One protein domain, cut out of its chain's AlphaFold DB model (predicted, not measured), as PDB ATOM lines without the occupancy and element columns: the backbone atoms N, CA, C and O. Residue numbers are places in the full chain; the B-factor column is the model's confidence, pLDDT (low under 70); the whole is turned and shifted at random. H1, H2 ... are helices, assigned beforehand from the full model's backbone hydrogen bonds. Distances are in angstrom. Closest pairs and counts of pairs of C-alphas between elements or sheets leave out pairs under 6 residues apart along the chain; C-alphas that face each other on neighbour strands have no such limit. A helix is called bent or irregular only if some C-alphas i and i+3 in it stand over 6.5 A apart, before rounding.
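Overview. This is residues 2 to 108 of the 190 residues of an uncharacterized protein of Sulfuricurvum sp. PC08-66 (UniProt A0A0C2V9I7). Five helices cross one another in a compact cluster: H6 and H7 run side by side in opposite ways, H5 is set across both near where H6 ends, and H4 and H3 complete the body. H1, touching H4, and H2, touching H3, lie at the rim, and residues 16 to 31 make a long loop on the outside. The printed part has 107 residues with seven named helices, H1 to H7 in order along the chain, and no named strand; the class is all helix, the packing mostly crossed. It is compact, with a radius of gyration of the C-alphas of 13.2 A and spans of 38 by 36 by 24 A.

Along the chain. H6, the longest helix by residues, holds residues 80 to 93 and measures 19.7 A from C-alpha 80 at (70.193, -45.026, 115.046) to C-alpha 93; it is irregular, C-alphas 89 and 92 being 7.7 A apart. H7, residues 96 to 105, ends with C-alpha 105 at (75.926, -41.857, 121.888). H5, residues 57 to 69, is 19.9 A long and irregular, C-alphas 58 and 61 being 7.3 A apart. H4 is residues 47 to 55 and H3 residues 32 to 43, 16.4 A long. H2 is residues 12 to 15; H1, residues 2 to 8, begins with C-alpha 2 at (51.555, -32.797, 109.489).

Arrangement. H6 and H7 form a helical hairpin at a shallow tilt of 9 degrees, opposite ways; they only just touch, with 3 pairs of C-alphas within 8 A, the closest those of Ala 83 and Val 102, 6.7 A. H5 touches H6 with residues 60 to 65 alone, about perpendicular at 81 degrees; the closest C-alphas are those of Glu 61 and Phe 93, 5.9 A. H5 touches H7 at 84 degrees, about perpendicular, closest at Arg 68 and Phe 98, C-alphas 4.3 A apart. H4 touches H6 at a steep tilt of 41 degrees, the same way, closest at the C-alphas of Arg 47 and Ala 82, 5.3 A. H3 touches H4 with residues 38 to 42 alone, closest at the C-alphas of Leu 41 and Leu 49, 5.2 A. H1 touches H4, closest at the C-alphas of Ile 8 and Val 52, 6.7 A. H2 and H3 only just touch, with 3 pairs within 8 A, closest at the C-alphas of Ile 14 and Ala 34, 6.3 A. Every O i to N i+4 pair is within hydrogen-bond range in H1, H3, H4 and H7, against 6 of 9 in H5 and 8 of 10 in H6; H2 is too short for one.

Size, cuts and confidence. The C-alphas farthest apart are those of His 23 and Arg 108, 40.3 A. The printed part has no cut. The link from H2 to H3 is long. Mean pLDDT of the printed part is 86.4; residues 2 to 5, 22 to 23, 25 to 28 and 71 to 74 are under 70.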
ATOM      1  N   LEU A   2      52.380 -33.653 108.604       45.84
ATOM      2  CA  LEU A   2      51.555 -32.797 109.489       45.84
ATOM      3  C   LEU A   2      52.066 -32.788 110.944       45.84
ATOM      4  O   LEU A   2      52.144 -31.723 111.552       45.84
ATOM      5  N   GLU A   3      52.489 -33.939 111.472       60.84
ATOM      6  CA  GLU A   3      53.032 -34.053 112.836       60.84
ATOM      7  C   GLU A   3      54.368 -33.315 113.006       60.84
ATOM      8  O   GLU A   3      54.531 -32.566 113.967       60.84
ATOM      9  N   ASP A   4      55.277 -33.422 112.035       62.72
ATOM     10  CA  ASP A   4      56.576 -32.729 112.070       62.72
ATOM     11  C   ASP A   4      56.399 -31.204 112.043       62.72
ATOM     12  O   ASP A   4      57.082 -30.474 112.758       62.72
ATOM     13  N   SER A   5      55.409 -30.711 111.287       62.88
ATOM     14  CA  SER A   5      55.083 -29.280 111.226       62.88
ATOM     15  C   SER A   5      54.502 -28.726 112.536       62.88
ATOM     16  O   SER A   5      54.712 -27.557 112.863       62.88
ATOM     17  N   ALA A   6      53.807 -29.561 113.314       73.62
ATOM     18  CA  ALA A   6      53.307 -29.197 114.637       73.62
ATOM     19  C   ALA A   6      54.415 -29.287 115.698       73.62
ATOM     20  O   ALA A   6      54.513 -28.414 116.559       73.62
ATOM     21  N   ARG A   7      55.291 -30.294 115.605       81.38
ATOM     22  CA  ARG A   7      56.435 -30.469 116.511       81.38
ATOM     23  C   ARG A   7      57.488 -29.385 116.325       81.38
ATOM     24  O   ARG A   7      57.970 -28.853 117.316       81.38
ATOM     25  N   ILE A   8      57.799 -28.975 115.093       87.69
ATOM     26  CA  ILE A   8      58.764 -27.889 114.859       87.69
ATOM     27  C   ILE A   8      58.268 -26.542 115.408       87.69
ATOM     28  O   ILE A   8      59.065 -25.693 115.812       87.69
ATOM     29  N   ALA A   9      56.944 -26.348 115.477       87.50
ATOM     30  CA  ALA A   9      56.344 -25.100 115.933       87.50
ATOM     31  C   ALA A   9      56.732 -24.737 117.376       87.50
ATOM     32  O   ALA A   9      56.780 -23.552 117.699       87.50
ATOM     33  N   GLN A  10      57.067 -25.721 118.218       90.69
ATOM     34  CA  GLN A  10      57.504 -25.465 119.594       90.69
ATOM     35  C   GLN A  10      58.891 -24.803 119.676       90.69
ATOM     36  O   GLN A  10      59.175 -24.103 120.645       90.69
ATOM     37  N   TYR A  11      59.737 -24.970 118.652       92.00
ATOM     38  CA  TYR A  11      61.097 -24.417 118.619       92.00
ATOM     39  C   TYR A  11      61.174 -23.051 117.924       92.00
ATOM     40  O   TYR A  11      62.083 -22.267 118.210       92.00
ATOM     41  N   ARG A  12      60.186 -22.721 117.078       89.94
ATOM     42  CA  ARG A  12      60.067 -21.426 116.379       89.94
ATOM     43  C   ARG A  12      60.273 -20.203 117.275       89.94
ATOM     44  O   ARG A  12      61.039 -19.326 116.886       89.94
ATOM     45  N   PRO A  13      59.678 -20.108 118.484       89.81
ATOM     46  CA  PRO A  13      59.838 -18.922 119.323       89.81
ATOM     47  C   PRO A  13      61.287 -18.633 119.725       89.81
ATOM     48  O   PRO A  13      61.604 -17.475 119.999       89.81
ATOM     49  N   ILE A  14      62.135 -19.666 119.778       88.81
ATOM     50  CA  ILE A  14      63.561 -19.558 120.096       88.81
ATOM     51  C   ILE A  14      64.357 -19.303 118.813       88.81
ATOM     52  O   ILE A  14      65.124 -18.348 118.758       88.81
ATOM     53  N   LEU A  15      64.143 -20.124 117.780       90.94
ATOM     54  CA  LEU A  15      64.978 -20.148 116.575       90.94
ATOM     55  C   LEU A  15      64.674 -19.005 115.594       90.94
ATOM     56  O   LEU A  15      65.595 -18.452 114.996       90.94
ATOM     57  N   ASP A  16      63.413 -18.592 115.451       87.25
ATOM     58  CA  ASP A  16      63.038 -17.500 114.535       87.25
ATOM     59  C   ASP A  16      63.444 -16.126 115.086       87.25
ATOM     60  O   ASP A  16      63.637 -15.177 114.328       87.25
ATOM     61  N   LYS A  17      63.575 -16.014 116.414       85.75
ATOM     62  CA  LYS A  17      64.011 -14.794 117.112       85.75
ATOM     63  C   LYS A  17      65.506 -14.779 117.411       85.75
ATOM     64  O   LYS A  17      65.990 -13.840 118.044       85.75
ATOM     65  N   ASP A  18      66.220 -15.822 117.008       85.25
ATOM     66  CA  ASP A  18      67.642 -15.943 117.256       85.25
ATOM     67  C   ASP A  18      68.409 -14.883 116.460       85.25
ATOM     68  O   ASP A  18      68.255 -14.750 115.243       85.25
ATOM     69  N   ASN A  19      69.223 -14.097 117.159       78.88
ATOM     70  CA  ASN A  19      69.954 -12.986 116.563       78.88
ATOM     71  C   ASN A  19      71.348 -13.447 116.134       78.88
ATOM     72  O   ASN A  19      72.336 -13.152 116.809       78.88
ATOM     73  N   PHE A  20      71.401 -14.194 115.032       78.25
ATOM     74  CA  PHE A  20      72.633 -14.798 114.539       78.25
ATOM     75  C   PHE A  20      73.713 -13.730 114.268       78.25
ATOM     76  O   PHE A  20      73.471 -12.798 113.502       78.25
ATOM     77  N   GLN A  21      74.892 -13.845 114.893       78.06
ATOM     78  CA  GLN A  21      76.008 -12.893 114.754       78.06
ATOM     79  C   GLN A  21      77.132 -13.479 113.877       78.06
ATOM     80  O   GLN A  21      78.109 -14.010 114.405       78.06
ATOM     81  N   PRO A  22      77.058 -13.378 112.537       66.25
ATOM     82  CA  PRO A  22      77.985 -14.065 111.628       66.25
ATOM     83  C   PRO A  22      79.444 -13.579 111.712       66.25
ATOM     84  O   PRO A  22      80.326 -14.201 111.131       66.25
ATOM     85  N   HIS A  23      79.704 -12.460 112.395       67.94
ATOM     86  CA  HIS A  23      81.041 -11.879 112.565       67.94
ATOM     87  C   HIS A  23      81.700 -12.226 113.907       67.94
ATOM     88  O   HIS A  23      82.855 -11.871 114.131       67.94
ATOM     89  N   GLU A  24      80.965 -12.875 114.807       70.75
ATOM     90  CA  GLU A  24      81.492 -13.354 116.083       70.75
ATOM     91  C   GLU A  24      82.230 -14.688 115.907       70.75
ATOM     92  O   GLU A  24      82.068 -15.380 114.900       70.75
ATOM     93  N   THR A  25      83.038 -15.072 116.899       63.12
ATOM     94  CA  THR A  25      83.635 -16.416 116.931       63.12
ATOM     95  C   THR A  25      82.546 -17.487 116.898       63.12
ATOM     96  O   THR A  25      81.464 -17.278 117.454       63.12
ATOM     97  N   HIS A  26      82.860 -18.656 116.330       63.44
ATOM     98  CA  HIS A  26      81.912 -19.756 116.111       63.44
ATOM     99  C   HIS A  26      81.187 -20.256 117.385       63.44
ATOM    100  O   HIS A  26      80.343 -21.112 117.292       63.44
ATOM    101  N   TRP A  27      81.434 -19.772 118.598       62.12
ATOM    102  CA  TRP A  27      80.635 -20.162 119.772       62.12
ATOM    103  C   TRP A  27      79.698 -19.046 120.269       62.12
ATOM    104  O   TRP A  27      78.852 -19.280 121.131       62.12
ATOM    105  N   ARG A  28      79.824 -17.822 119.737       67.31
ATOM    106  CA  ARG A  28      79.034 -16.633 120.124       67.31
ATOM    107  C   ARG A  28      77.986 -16.207 119.100       67.31
ATOM    108  O   ARG A  28      77.140 -15.376 119.419       67.31
ATOM    109  N   SER A  29      78.034 -16.738 117.885       77.12
ATOM    110  CA  SER A  29      77.115 -16.369 116.808       77.12
ATOM    111  C   SER A  29      75.685 -16.856 116.980       77.12
ATOM    112  O   SER A  29      74.833 -16.323 116.282       77.12
ATOM    113  N   ILE A  30      75.380 -17.782 117.892       83.88
ATOM    114  CA  ILE A  30      73.991 -18.112 118.256       83.88
ATOM    115  C   ILE A  30      73.656 -17.581 119.651       83.88
ATOM    116  O   ILE A  30      74.530 -17.451 120.514       83.88
ATOM    117  N   SER A  31      72.384 -17.261 119.903       86.50
ATOM    118  CA  SER A  31      71.972 -16.819 121.237       86.50
ATOM    119  C   SER A  31      72.107 -17.939 122.266       86.50
ATOM    120  O   SER A  31      71.951 -19.120 121.962       86.50
ATOM    121  N   LYS A  32      72.278 -17.556 123.537       86.06
ATOM    122  CA  LYS A  32      72.295 -18.506 124.662       86.06
ATOM    123  C   LYS A  32      71.062 -19.414 124.690       86.06
ATOM    124  O   LYS A  32      71.181 -20.577 125.045       86.06
ATOM    125  N   ASN A  33      69.897 -18.898 124.294       88.81
ATOM    126  CA  ASN A  33      68.663 -19.681 124.249       88.81
ATOM    127  C   ASN A  33      68.734 -20.778 123.178       88.81
ATOM    128  O   ASN A  33      68.311 -21.901 123.439       88.81
ATOM    129  N   ALA A  34      69.290 -20.470 122.000       89.81
ATOM    130  CA  ALA A  34      69.529 -21.457 120.953       89.81
ATOM    131  C   ALA A  34      70.583 -22.486 121.394       89.81
ATOM    132  O   ALA A  34      70.347 -23.683 121.260       89.81
ATOM    133  N   THR A  35      71.688 -22.054 122.014       87.50
ATOM    134  CA  THR A  35      72.697 -22.970 122.579       87.50
ATOM    135  C   THR A  35      72.088 -23.924 123.607       87.50
ATOM    136  O   THR A  35      72.288 -25.131 123.520       87.50
ATOM    137  N   SER A  36      71.312 -23.410 124.569       89.06
ATOM    138  CA  SER A  36      70.649 -24.237 125.584       89.06
ATOM    139  C   SER A  36      69.630 -25.197 124.974       89.06
ATOM    140  O   SER A  36      69.543 -26.338 125.417       89.06
ATOM    141  N   LEU A  37      68.889 -24.765 123.949       91.81
ATOM    142  CA  LEU A  37      67.998 -25.650 123.204       91.81
ATOM    143  C   LEU A  37      68.789 -26.801 122.573       91.81
ATOM    144  O   LEU A  37      68.453 -27.958 122.806       91.81
ATOM    145  N   PHE A  38      69.852 -26.506 121.824       91.56
ATOM    146  CA  PHE A  38      70.648 -27.545 121.174       91.56
ATOM    147  C   PHE A  38      71.315 -28.483 122.175       91.56
ATOM    148  O   PHE A  38      71.312 -29.682 121.930       91.56
ATOM    149  N   GLN A  39      71.782 -27.991 123.326       89.56
ATOM    150  CA  GLN A  39      72.276 -28.857 124.402       89.56
ATOM    151  C   GLN A  39      71.216 -29.885 124.823       89.56
ATOM    152  O   GLN A  39      71.491 -31.080 124.829       89.56
ATOM    153  N   VAL A  40      69.983 -29.443 125.093       91.06
ATOM    154  CA  VAL A  40      68.882 -30.346 125.471       91.06
ATOM    155  C   VAL A  40      68.566 -31.341 124.351       91.06
ATOM    156  O   VAL A  40      68.364 -32.525 124.612       91.06
ATOM    157  N   LEU A  41      68.532 -30.889 123.097       93.31
ATOM    158  CA  LEU A  41      68.248 -31.757 121.951       93.31
ATOM    159  C   LEU A  41      69.354 -32.800 121.716       93.31
ATOM    160  O   LEU A  41      69.048 -33.941 121.373       93.31
ATOM    161  N   ILE A  42      70.617 -32.426 121.935       91.81
ATOM    162  CA  ILE A  42      71.784 -33.318 121.892       91.81
ATOM    163  C   ILE A  42      71.734 -34.331 123.036       91.81
ATOM    164  O   ILE A  42      72.099 -35.491 122.846       91.81
ATOM    165  N   ASP A  43      71.267 -33.926 124.215       90.56
ATOM    166  CA  ASP A  43      71.158 -34.819 125.363       90.56
ATOM    167  C   ASP A  43      70.045 -35.866 125.184       90.56
ATOM    168  O   ASP A  43      70.177 -36.965 125.713       90.56
ATOM    169  N   ASN A  44      69.022 -35.621 124.365       92.69
ATOM    170  CA  ASN A  44      67.967 -36.598 124.047       92.69
ATOM    171  C   ASN A  44      68.422 -37.662 123.019       92.69
ATOM    172  O   ASN A  44      69.608 -37.931 122.866       92.69
ATOM    173  N   ASP A  45      67.494 -38.301 122.307       94.50
ATOM    174  CA  ASP A  45      67.764 -39.373 121.334       94.50
ATOM    175  C   ASP A  45      68.076 -38.880 119.905       94.50
ATOM    176  O   ASP A  45      68.118 -39.674 118.968       94.50
ATOM    177  N   LEU A  46      68.315 -37.576 119.735       95.50
ATOM    178  CA  LEU A  46      68.612 -36.886 118.470       95.50
ATOM    179  C   LEU A  46      67.456 -36.743 117.470       95.50
ATOM    180  O   LEU A  46      67.622 -36.006 116.497       95.50
ATOM    181  N   ARG A  47      66.277 -37.342 117.685       96.12
ATOM    182  CA  ARG A  47      65.169 -37.250 116.709       96.12
ATOM    183  C   ARG A  47      64.694 -35.815 116.500       96.12
ATOM    184  O   ARG A  47      64.591 -35.345 115.369       96.12
ATOM    185  N   ASP A  48      64.467 -35.095 117.597       94.81
ATOM    186  CA  ASP A  48      64.083 -33.681 117.530       94.81
ATOM    187  C   ASP A  48      65.227 -32.796 117.017       94.81
ATOM    188  O   ASP A  48      64.973 -31.818 116.317       94.81
ATOM    189  N   LEU A  49      66.484 -33.146 117.320       95.50
ATOM    190  CA  LEU A  49      67.648 -32.412 116.826       95.50
ATOM    191  C   LEU A  49      67.706 -32.443 115.298       95.50
ATOM    192  O   LEU A  49      67.814 -31.394 114.669       95.50
ATOM    193  N   VAL A  50      67.605 -33.636 114.712       96.38
ATOM    194  CA  VAL A  50      67.613 -33.826 113.257       96.38
ATOM    195  C   VAL A  50      66.461 -33.072 112.611       96.38
ATOM    196  O   VAL A  50      66.698 -32.284 111.702       96.38
ATOM    197  N   MET A  51      65.239 -33.228 113.128       95.62
ATOM    198  CA  MET A  51      64.069 -32.507 112.617       95.62
ATOM    199  C   MET A  51      64.285 -30.982 112.636       95.62
ATOM    200  O   MET A  51      63.906 -30.278 111.697       95.62
ATOM    201  N   VAL A  52      64.906 -30.453 113.696       95.19
ATOM    202  CA  VAL A  52      65.252 -29.029 113.784       95.19
ATOM    203  C   VAL A  52      66.293 -28.642 112.737       95.19
ATOM    204  O   VAL A  52      66.118 -27.611 112.092       95.19
ATOM    205  N   LEU A  53      67.345 -29.435 112.541       95.62
ATOM    206  CA  LEU A  53      68.398 -29.143 111.563       95.62
ATOM    207  C   LEU A  53      67.911 -29.238 110.114       95.62
ATOM    208  O   LEU A  53      68.311 -28.426 109.287       95.62
ATOM    209  N   GLU A  54      67.001 -30.158 109.805       95.19
ATOM    210  CA  GLU A  54      66.365 -30.234 108.487       95.19
ATOM    211  C   GLU A  54      65.519 -28.985 108.191       95.19
ATOM    212  O   GLU A  54      65.489 -28.507 107.056       95.19
ATOM    213  N   HIS A  55      64.853 -28.417 109.206       93.94
ATOM    214  CA  HIS A  55      64.065 -27.190 109.047       93.94
ATOM    215  C   HIS A  55      64.912 -25.909 109.115       93.94
ATOM    216  O   HIS A  55      64.592 -24.915 108.462       93.94
ATOM    217  N   TYR A  56      65.998 -25.926 109.889       92.81
ATOM    218  CA  TYR A  56      66.903 -24.801 110.111       92.81
ATOM    219  C   TYR A  56      68.370 -25.192 109.850       92.81
ATOM    220  O   TYR A  56      69.199 -25.150 110.765       92.81
ATOM    221  N   PRO A  57      68.741 -25.489 108.592       92.75
ATOM    222  CA  PRO A  57      70.059 -26.035 108.248       92.75
ATOM    223  C   PRO A  57      71.226 -25.086 108.543       92.75
ATOM    224  O   PRO A  57      72.373 -25.512 108.636       92.75
ATOM    225  N   ARG A  58      70.952 -23.791 108.755       90.81
ATOM    226  CA  ARG A  58      71.963 -22.805 109.171       90.81
ATOM    227  C   ARG A  58      72.636 -23.134 110.513       90.81
ATOM    228  O   ARG A  58      73.689 -22.580 110.799       90.81
ATOM    229  N   TYR A  59      72.027 -23.992 111.335       91.94
ATOM    230  CA  TYR A  59      72.577 -24.400 112.630       91.94
ATOM    231  C   TYR A  59      73.416 -25.679 112.570       91.94
ATOM    232  O   TYR A  59      73.986 -26.056 113.587       91.94
ATOM    233  N   THR A  60      73.507 -26.358 111.422       92.94
ATOM    234  CA  THR A  60      74.168 -27.669 111.342       92.94
ATOM    235  C   THR A  60      75.636 -27.604 111.745       92.94
ATOM    236  O   THR A  60      76.049 -28.352 112.625       92.94
ATOM    237  N   GLU A  61      76.399 -26.659 111.188       90.88
ATOM    238  CA  GLU A  61      77.807 -26.427 111.550       90.88
ATOM    239  C   GLU A  61      77.979 -26.215 113.063       90.88
ATOM    240  O   GLU A  61      78.812 -26.848 113.708       90.88
ATOM    241  N   TRP A  62      77.106 -25.389 113.641       88.12
ATOM    242  CA  TRP A  62      77.095 -25.055 115.064       88.12
ATOM    243  C   TRP A  62      76.808 -26.252 115.947       88.12
ATOM    244  O   TRP A  62      77.463 -26.447 116.966       88.12
ATOM    245  N   VAL A  63      75.826 -27.063 115.567       90.69
ATOM    246  CA  VAL A  63      75.494 -28.282 116.295       90.69
ATOM    247  C   VAL A  63      76.631 -29.292 116.193       90.69
ATOM    248  O   VAL A  63      76.959 -29.906 117.206       90.69
ATOM    249  N   CYS A  64      77.259 -29.446 115.024       90.69
ATOM    250  CA  CYS A  64      78.423 -30.314 114.850       90.69
ATOM    251  C   CYS A  64      79.575 -29.892 115.770       90.69
ATOM    252  O   CYS A  64      80.169 -30.737 116.448       90.69
ATOM    253  N   GLU A  65      79.856 -28.594 115.860       86.06
ATOM    254  CA  GLU A  65      80.901 -28.103 116.749       86.06
ATOM    255  C   GLU A  65      80.507 -28.182 118.227       86.06
ATOM    256  O   GLU A  65      81.314 -28.584 119.058       86.06
ATOM    257  N   HIS A  66      79.247 -27.939 118.579       85.06
ATOM    258  CA  HIS A  66      78.784 -28.137 119.953       85.06
ATOM    259  C   HIS A  66      78.883 -29.609 120.374       85.06
ATOM    260  O   HIS A  66      79.362 -29.919 121.464       85.06
ATOM    261  N   PHE A  67      78.536 -30.541 119.482       86.00
ATOM    262  CA  PHE A  67      78.725 -31.976 119.703       86.00
ATOM    263  C   PHE A  67      80.192 -32.351 119.910       86.00
ATOM    264  O   PHE A  67      80.467 -33.294 120.650       86.00
ATOM    265  N   ARG A  68      81.141 -31.638 119.287       80.12
ATOM    266  CA  ARG A  68      82.586 -31.822 119.511       80.12
ATOM    267  C   ARG A  68      82.933 -31.703 120.997       80.12
ATOM    268  O   ARG A  68      83.779 -32.446 121.488       80.12
ATOM    269  N   TYR A  69      82.264 -30.792 121.701       77.56
ATOM    270  CA  TYR A  69      82.477 -30.499 123.119       77.56
ATOM    271  C   TYR A  69      81.435 -31.133 124.045       77.56
ATOM    272  O   TYR A  69      81.589 -31.067 125.265       77.56
ATOM    273  N   ALA A  70      80.396 -31.765 123.495       70.56
ATOM    274  CA  ALA A  70      79.415 -32.514 124.262       70.56
ATOM    275  C   ALA A  70      80.090 -33.743 124.888       70.56
ATOM    276  O   ALA A  70      80.228 -34.804 124.277       70.56
ATOM    277  N   TYR A  71      80.557 -33.590 126.125       59.25
ATOM    278  CA  TYR A  71      80.997 -34.714 126.936       59.25
ATOM    279  C   TYR A  71      79.771 -35.565 127.280       59.25
ATOM    280  O   TYR A  71      78.735 -35.043 127.687       59.25
ATOM    281  N   SER A  72      79.879 -36.878 127.061       54.38
ATOM    282  CA  SER A  72      78.785 -37.841 127.207       54.38
ATOM    283  C   SER A  72      78.311 -37.934 128.664       54.38
ATOM    284  O   SER A  72      78.781 -38.781 129.422       54.38
ATOM    285  N   TYR A  73      77.396 -37.055 129.062       51.72
ATOM    286  CA  TYR A  73      76.728 -37.108 130.365       51.72
ATOM    287  C   TYR A  73      75.265 -37.539 130.266       51.72
ATOM    288  O   TYR A  73      74.649 -37.814 131.291       51.72
ATOM    289  N   SER A  74      74.707 -37.628 129.058       67.12
ATOM    290  CA  SER A  74      73.352 -38.137 128.885       67.12
ATOM    291  C   SER A  74      73.317 -39.665 128.954       67.12
ATOM    292  O   SER A  74      74.027 -40.347 128.214       67.12
ATOM    293  N   GLU A  75      72.436 -40.189 129.807       78.31
ATOM    294  CA  GLU A  75      72.063 -41.610 129.869       78.31
ATOM    295  C   GLU A  75      71.185 -42.039 128.677       78.31
ATOM    296  O   GLU A  75      70.941 -43.227 128.476       78.31
ATOM    297  N   THR A  76      70.706 -41.084 127.870       90.06
ATOM    298  CA  THR A  76      69.842 -41.356 126.718       90.06
ATOM    299  C   THR A  76      70.680 -41.644 125.479       90.06
ATOM    300  O   THR A  76      71.413 -40.785 124.970       90.06
ATOM    301  N   HIS A  77      70.530 -42.866 124.975       93.44
ATOM    302  CA  HIS A  77      71.109 -43.284 123.708       93.44
ATOM    303  C   HIS A  77      70.411 -42.621 122.523       93.44
ATOM    304  O   HIS A  77      69.215 -42.332 122.561       93.44
ATOM    305  N   ALA A  78      71.177 -42.389 121.463       94.94
ATOM    306  CA  ALA A  78      70.649 -41.895 120.203       94.94
ATOM    307  C   ALA A  78      69.738 -42.934 119.533       94.94
ATOM    308  O   ALA A  78      69.970 -44.138 119.623       94.94
ATOM    309  N   ASP A  79      68.743 -42.458 118.799       96.75
ATOM    310  CA  ASP A  79      68.097 -43.243 117.758       96.75
ATOM    311  C   ASP A  79      69.083 -43.440 116.588       96.75
ATOM    312  O   ASP A  79      69.796 -42.509 116.203       96.75
ATOM    313  N   ILE A  80      69.179 -44.664 116.055       96.94
ATOM    314  CA  ILE A  80      70.193 -45.026 115.046       96.94
ATOM    315  C   ILE A  80      69.936 -44.303 113.718       96.94
ATOM    316  O   ILE A  80      70.885 -43.860 113.058       96.94
ATOM    317  N   ASP A  81      68.668 -44.141 113.344       96.69
ATOM    318  CA  ASP A  81      68.287 -43.465 112.107       96.69
ATOM    319  C   ASP A  81      68.532 -41.959 112.252       96.69
ATOM    320  O   ASP A  81      69.145 -41.343 111.382       96.69
ATOM    321  N   ALA A  82      68.189 -41.370 113.403       96.81
ATOM    322  CA  ALA A  82      68.506 -39.972 113.689       96.81
ATOM    323  C   ALA A  82      70.024 -39.710 113.716       96.81
ATOM    324  O   ALA A  82      70.497 -38.733 113.136       96.81
ATOM    325  N   ALA A  83      70.817 -40.584 114.339       97.31
ATOM    326  CA  ALA A  83      72.275 -40.472 114.308       97.31
ATOM    327  C   ALA A  83      72.823 -40.575 112.872       97.31
ATOM    328  O   ALA A  83      73.735 -39.832 112.509       97.31
ATOM    329  N   SER A  84      72.242 -41.448 112.042       97.88
ATOM    330  CA  SER A  84      72.595 -41.581 110.622       97.88
ATOM    331  C   SER A  84      72.304 -40.305 109.837       97.88
ATOM    332  O   SER A  84      73.166 -39.819 109.098       97.88
ATOM    333  N   THR A  85      71.126 -39.713 110.036       97.88
ATOM    334  CA  THR A  85      70.766 -38.444 109.398       97.88
ATOM    335  C   THR A  85      71.648 -37.303 109.891       97.88
ATOM    336  O   THR A  85      72.106 -36.501 109.083       97.88
ATOM    337  N   LEU A  86      71.968 -37.245 111.189       97.12
ATOM    338  CA  LEU A  86      72.872 -36.233 111.737       97.12
ATOM    339  C   LEU A  86      74.273 -36.318 111.119       97.12
ATOM    340  O   LEU A  86      74.845 -35.283 110.784       97.12
ATOM    341  N   LEU A  87      74.820 -37.526 110.946       97.12
ATOM    342  CA  LEU A  87      76.101 -37.707 110.256       97.12
ATOM    343  C   LEU A  87      76.018 -37.228 108.807       97.12
ATOM    344  O   LEU A  87      76.895 -36.489 108.382       97.12
ATOM    345  N   THR A  88      74.936 -37.552 108.098       97.25
ATOM    346  CA  THR A  88      74.722 -37.110 106.709       97.25
ATOM    347  C   THR A  88      74.646 -35.581 106.603       97.25
ATOM    348  O   THR A  88      75.314 -34.976 105.770       97.25
ATOM    349  N   LEU A  89      73.866 -34.928 107.473       96.56
ATOM    350  CA  LEU A  89      73.767 -33.464 107.525       96.56
ATOM    351  C   LEU A  89      75.115 -32.817 107.880       96.56
ATOM    352  O   LEU A  89      75.445 -31.747 107.371       96.56
ATOM    353  N   GLY A  90      75.876 -33.463 108.764       94.94
ATOM    354  CA  GLY A  90      77.141 -32.974 109.293       94.94
ATOM    355  C   GLY A  90      78.366 -33.241 108.421       94.94
ATOM    356  O   GLY A  90      79.421 -32.712 108.760       94.94
ATOM    357  N   GLU A  91      78.271 -34.018 107.333       94.44
ATOM    358  CA  GLU A  91      79.414 -34.390 106.470       94.44
ATOM    359  C   GLU A  91      80.335 -33.213 106.095       94.44
ATOM    360  O   GLU A  91      81.554 -33.350 106.242       94.44
ATOM    361  N   PRO A  92      79.818 -32.030 105.694       93.75
ATOM    362  CA  PRO A  92      80.666 -30.879 105.371       93.75
ATOM    363  C   PRO A  92      81.473 -30.328 106.559       93.75
ATOM    364  O   PRO A  92      82.420 -29.571 106.358       93.75
ATOM    365  N   PHE A  93      81.097 -30.692 107.787       91.25
ATOM    366  CA  PHE A  93      81.614 -30.170 109.054       91.25
ATOM    367  C   PHE A  93      82.246 -31.270 109.921       91.25
ATOM    368  O   PHE A  93      82.318 -31.150 111.147       91.25
ATOM    369  N   PHE A  94      82.675 -32.381 109.313       91.38
ATOM    370  CA  PHE A  94      83.268 -33.489 110.055       91.38
ATOM    371  C   PHE A  94      84.559 -33.092 110.770       91.38
ATOM    372  O   PHE A  94      85.603 -32.840 110.175       91.38
ATOM    373  N   PHE A  95      84.490 -33.177 112.094       88.62
ATOM    374  CA  PHE A  95      85.639 -33.255 112.981       88.62
ATOM    375  C   PHE A  95      85.664 -34.635 113.639       88.62
ATOM    376  O   PHE A  95      84.614 -35.169 114.004       88.62
ATOM    377  N   LYS A  96      86.855 -35.201 113.876       90.50
ATOM    378  CA  LYS A  96      86.984 -36.525 114.517       90.50
ATOM    379  C   LYS A  96      86.209 -36.616 115.821       90.50
ATOM    380  O   LYS A  96      85.495 -37.586 116.048       90.50
ATOM    381  N   GLN A  97      86.300 -35.588 116.662       88.44
ATOM    382  CA  GLN A  97      85.615 -35.587 117.950       88.44
ATOM    383  C   GLN A  97      84.082 -35.503 117.821       88.44
ATOM    384  O   GLN A  97      83.393 -36.146 118.609       88.44
ATOM    385  N   PHE A  98      83.553 -34.794 116.816       91.31
ATOM    386  CA  PHE A  98      82.118 -34.800 116.498       91.31
ATOM    387  C   PHE A  98      81.653 -36.223 116.170       91.31
ATOM    388  O   PHE A  98      80.791 -36.766 116.861       91.31
ATOM    389  N   VAL A  99      82.296 -36.862 115.187       94.00
ATOM    390  CA  VAL A  99      81.940 -38.218 114.745       94.00
ATOM    391  C   VAL A  99      82.074 -39.221 115.895       94.00
ATOM    392  O   VAL A  99      81.151 -39.993 116.150       94.00
ATOM    393  N   ARG A 100      83.171 -39.157 116.667       91.50
ATOM    394  CA  ARG A 100      83.366 -39.971 117.880       91.50
ATOM    395  C   ARG A 100      82.224 -39.809 118.874       91.50
ATOM    396  O   ARG A 100      81.782 -40.801 119.444       91.50
ATOM    397  N   ASN A 101      81.779 -38.581 119.127       91.31
ATOM    398  CA  ASN A 101      80.735 -38.320 120.113       91.31
ATOM    399  C   ASN A 101      79.363 -38.798 119.631       91.31
ATOM    400  O   ASN A 101      78.615 -39.351 120.436       91.31
ATOM    401  N   VAL A 102      79.062 -38.689 118.332       93.69
ATOM    402  CA  VAL A 102      77.860 -39.304 117.748       93.69
ATOM    403  C   VAL A 102      77.907 -40.826 117.908       93.69
ATOM    404  O   VAL A 102      76.973 -41.404 118.457       93.69
ATOM    405  N   VAL A 103      79.019 -41.468 117.531       94.00
ATOM    406  CA  VAL A 103      79.197 -42.925 117.667       94.00
ATOM    407  C   VAL A 103      79.086 -43.374 119.128       94.00
ATOM    408  O   VAL A 103      78.402 -44.345 119.426       94.00
ATOM    409  N   ARG A 104      79.683 -42.641 120.075       91.31
ATOM    410  CA  ARG A 104      79.590 -42.944 121.518       91.31
ATOM    411  C   ARG A 104      78.174 -42.851 122.077       91.31
ATOM    412  O   ARG A 104      77.892 -43.493 123.086       91.31
ATOM    413  N   LYS A 105      77.316 -42.032 121.466       92.50
ATOM    414  CA  LYS A 105      75.926 -41.857 121.888       92.50
ATOM    415  C   LYS A 105      75.017 -42.978 121.376       92.50
ATOM    416  O   LYS A 105      73.922 -43.150 121.911       92.50
ATOM    417  N   LEU A 106      75.456 -43.749 120.379       94.50
ATOM    418  CA  LEU A 106      74.688 -44.871 119.849       94.50
ATOM    419  C   LEU A 106      74.318 -45.883 120.952       94.50
ATOM    420  O   LEU A 106      75.055 -46.036 121.935       94.50
ATOM    421  N   PRO A 107      73.192 -46.600 120.797       93.56
ATOM    422  CA  PRO A 107      72.833 -47.690 121.686       93.56
ATOM    423  C   PRO A 107      73.932 -48.746 121.699       93.56
ATOM    424  O   PRO A 107      74.382 -49.214 120.647       93.56
ATOM    425  N   ARG A 108      74.346 -49.152 122.900       92.19
ATOM    426  CA  ARG A 108      75.222 -50.314 123.051       92.19
ATOM    427  C   ARG A 108      74.425 -51.572 122.739       92.19
ATOM    428  O   ARG A 108      73.262 -51.681 123.121       92.19
TER     429      ARG A 108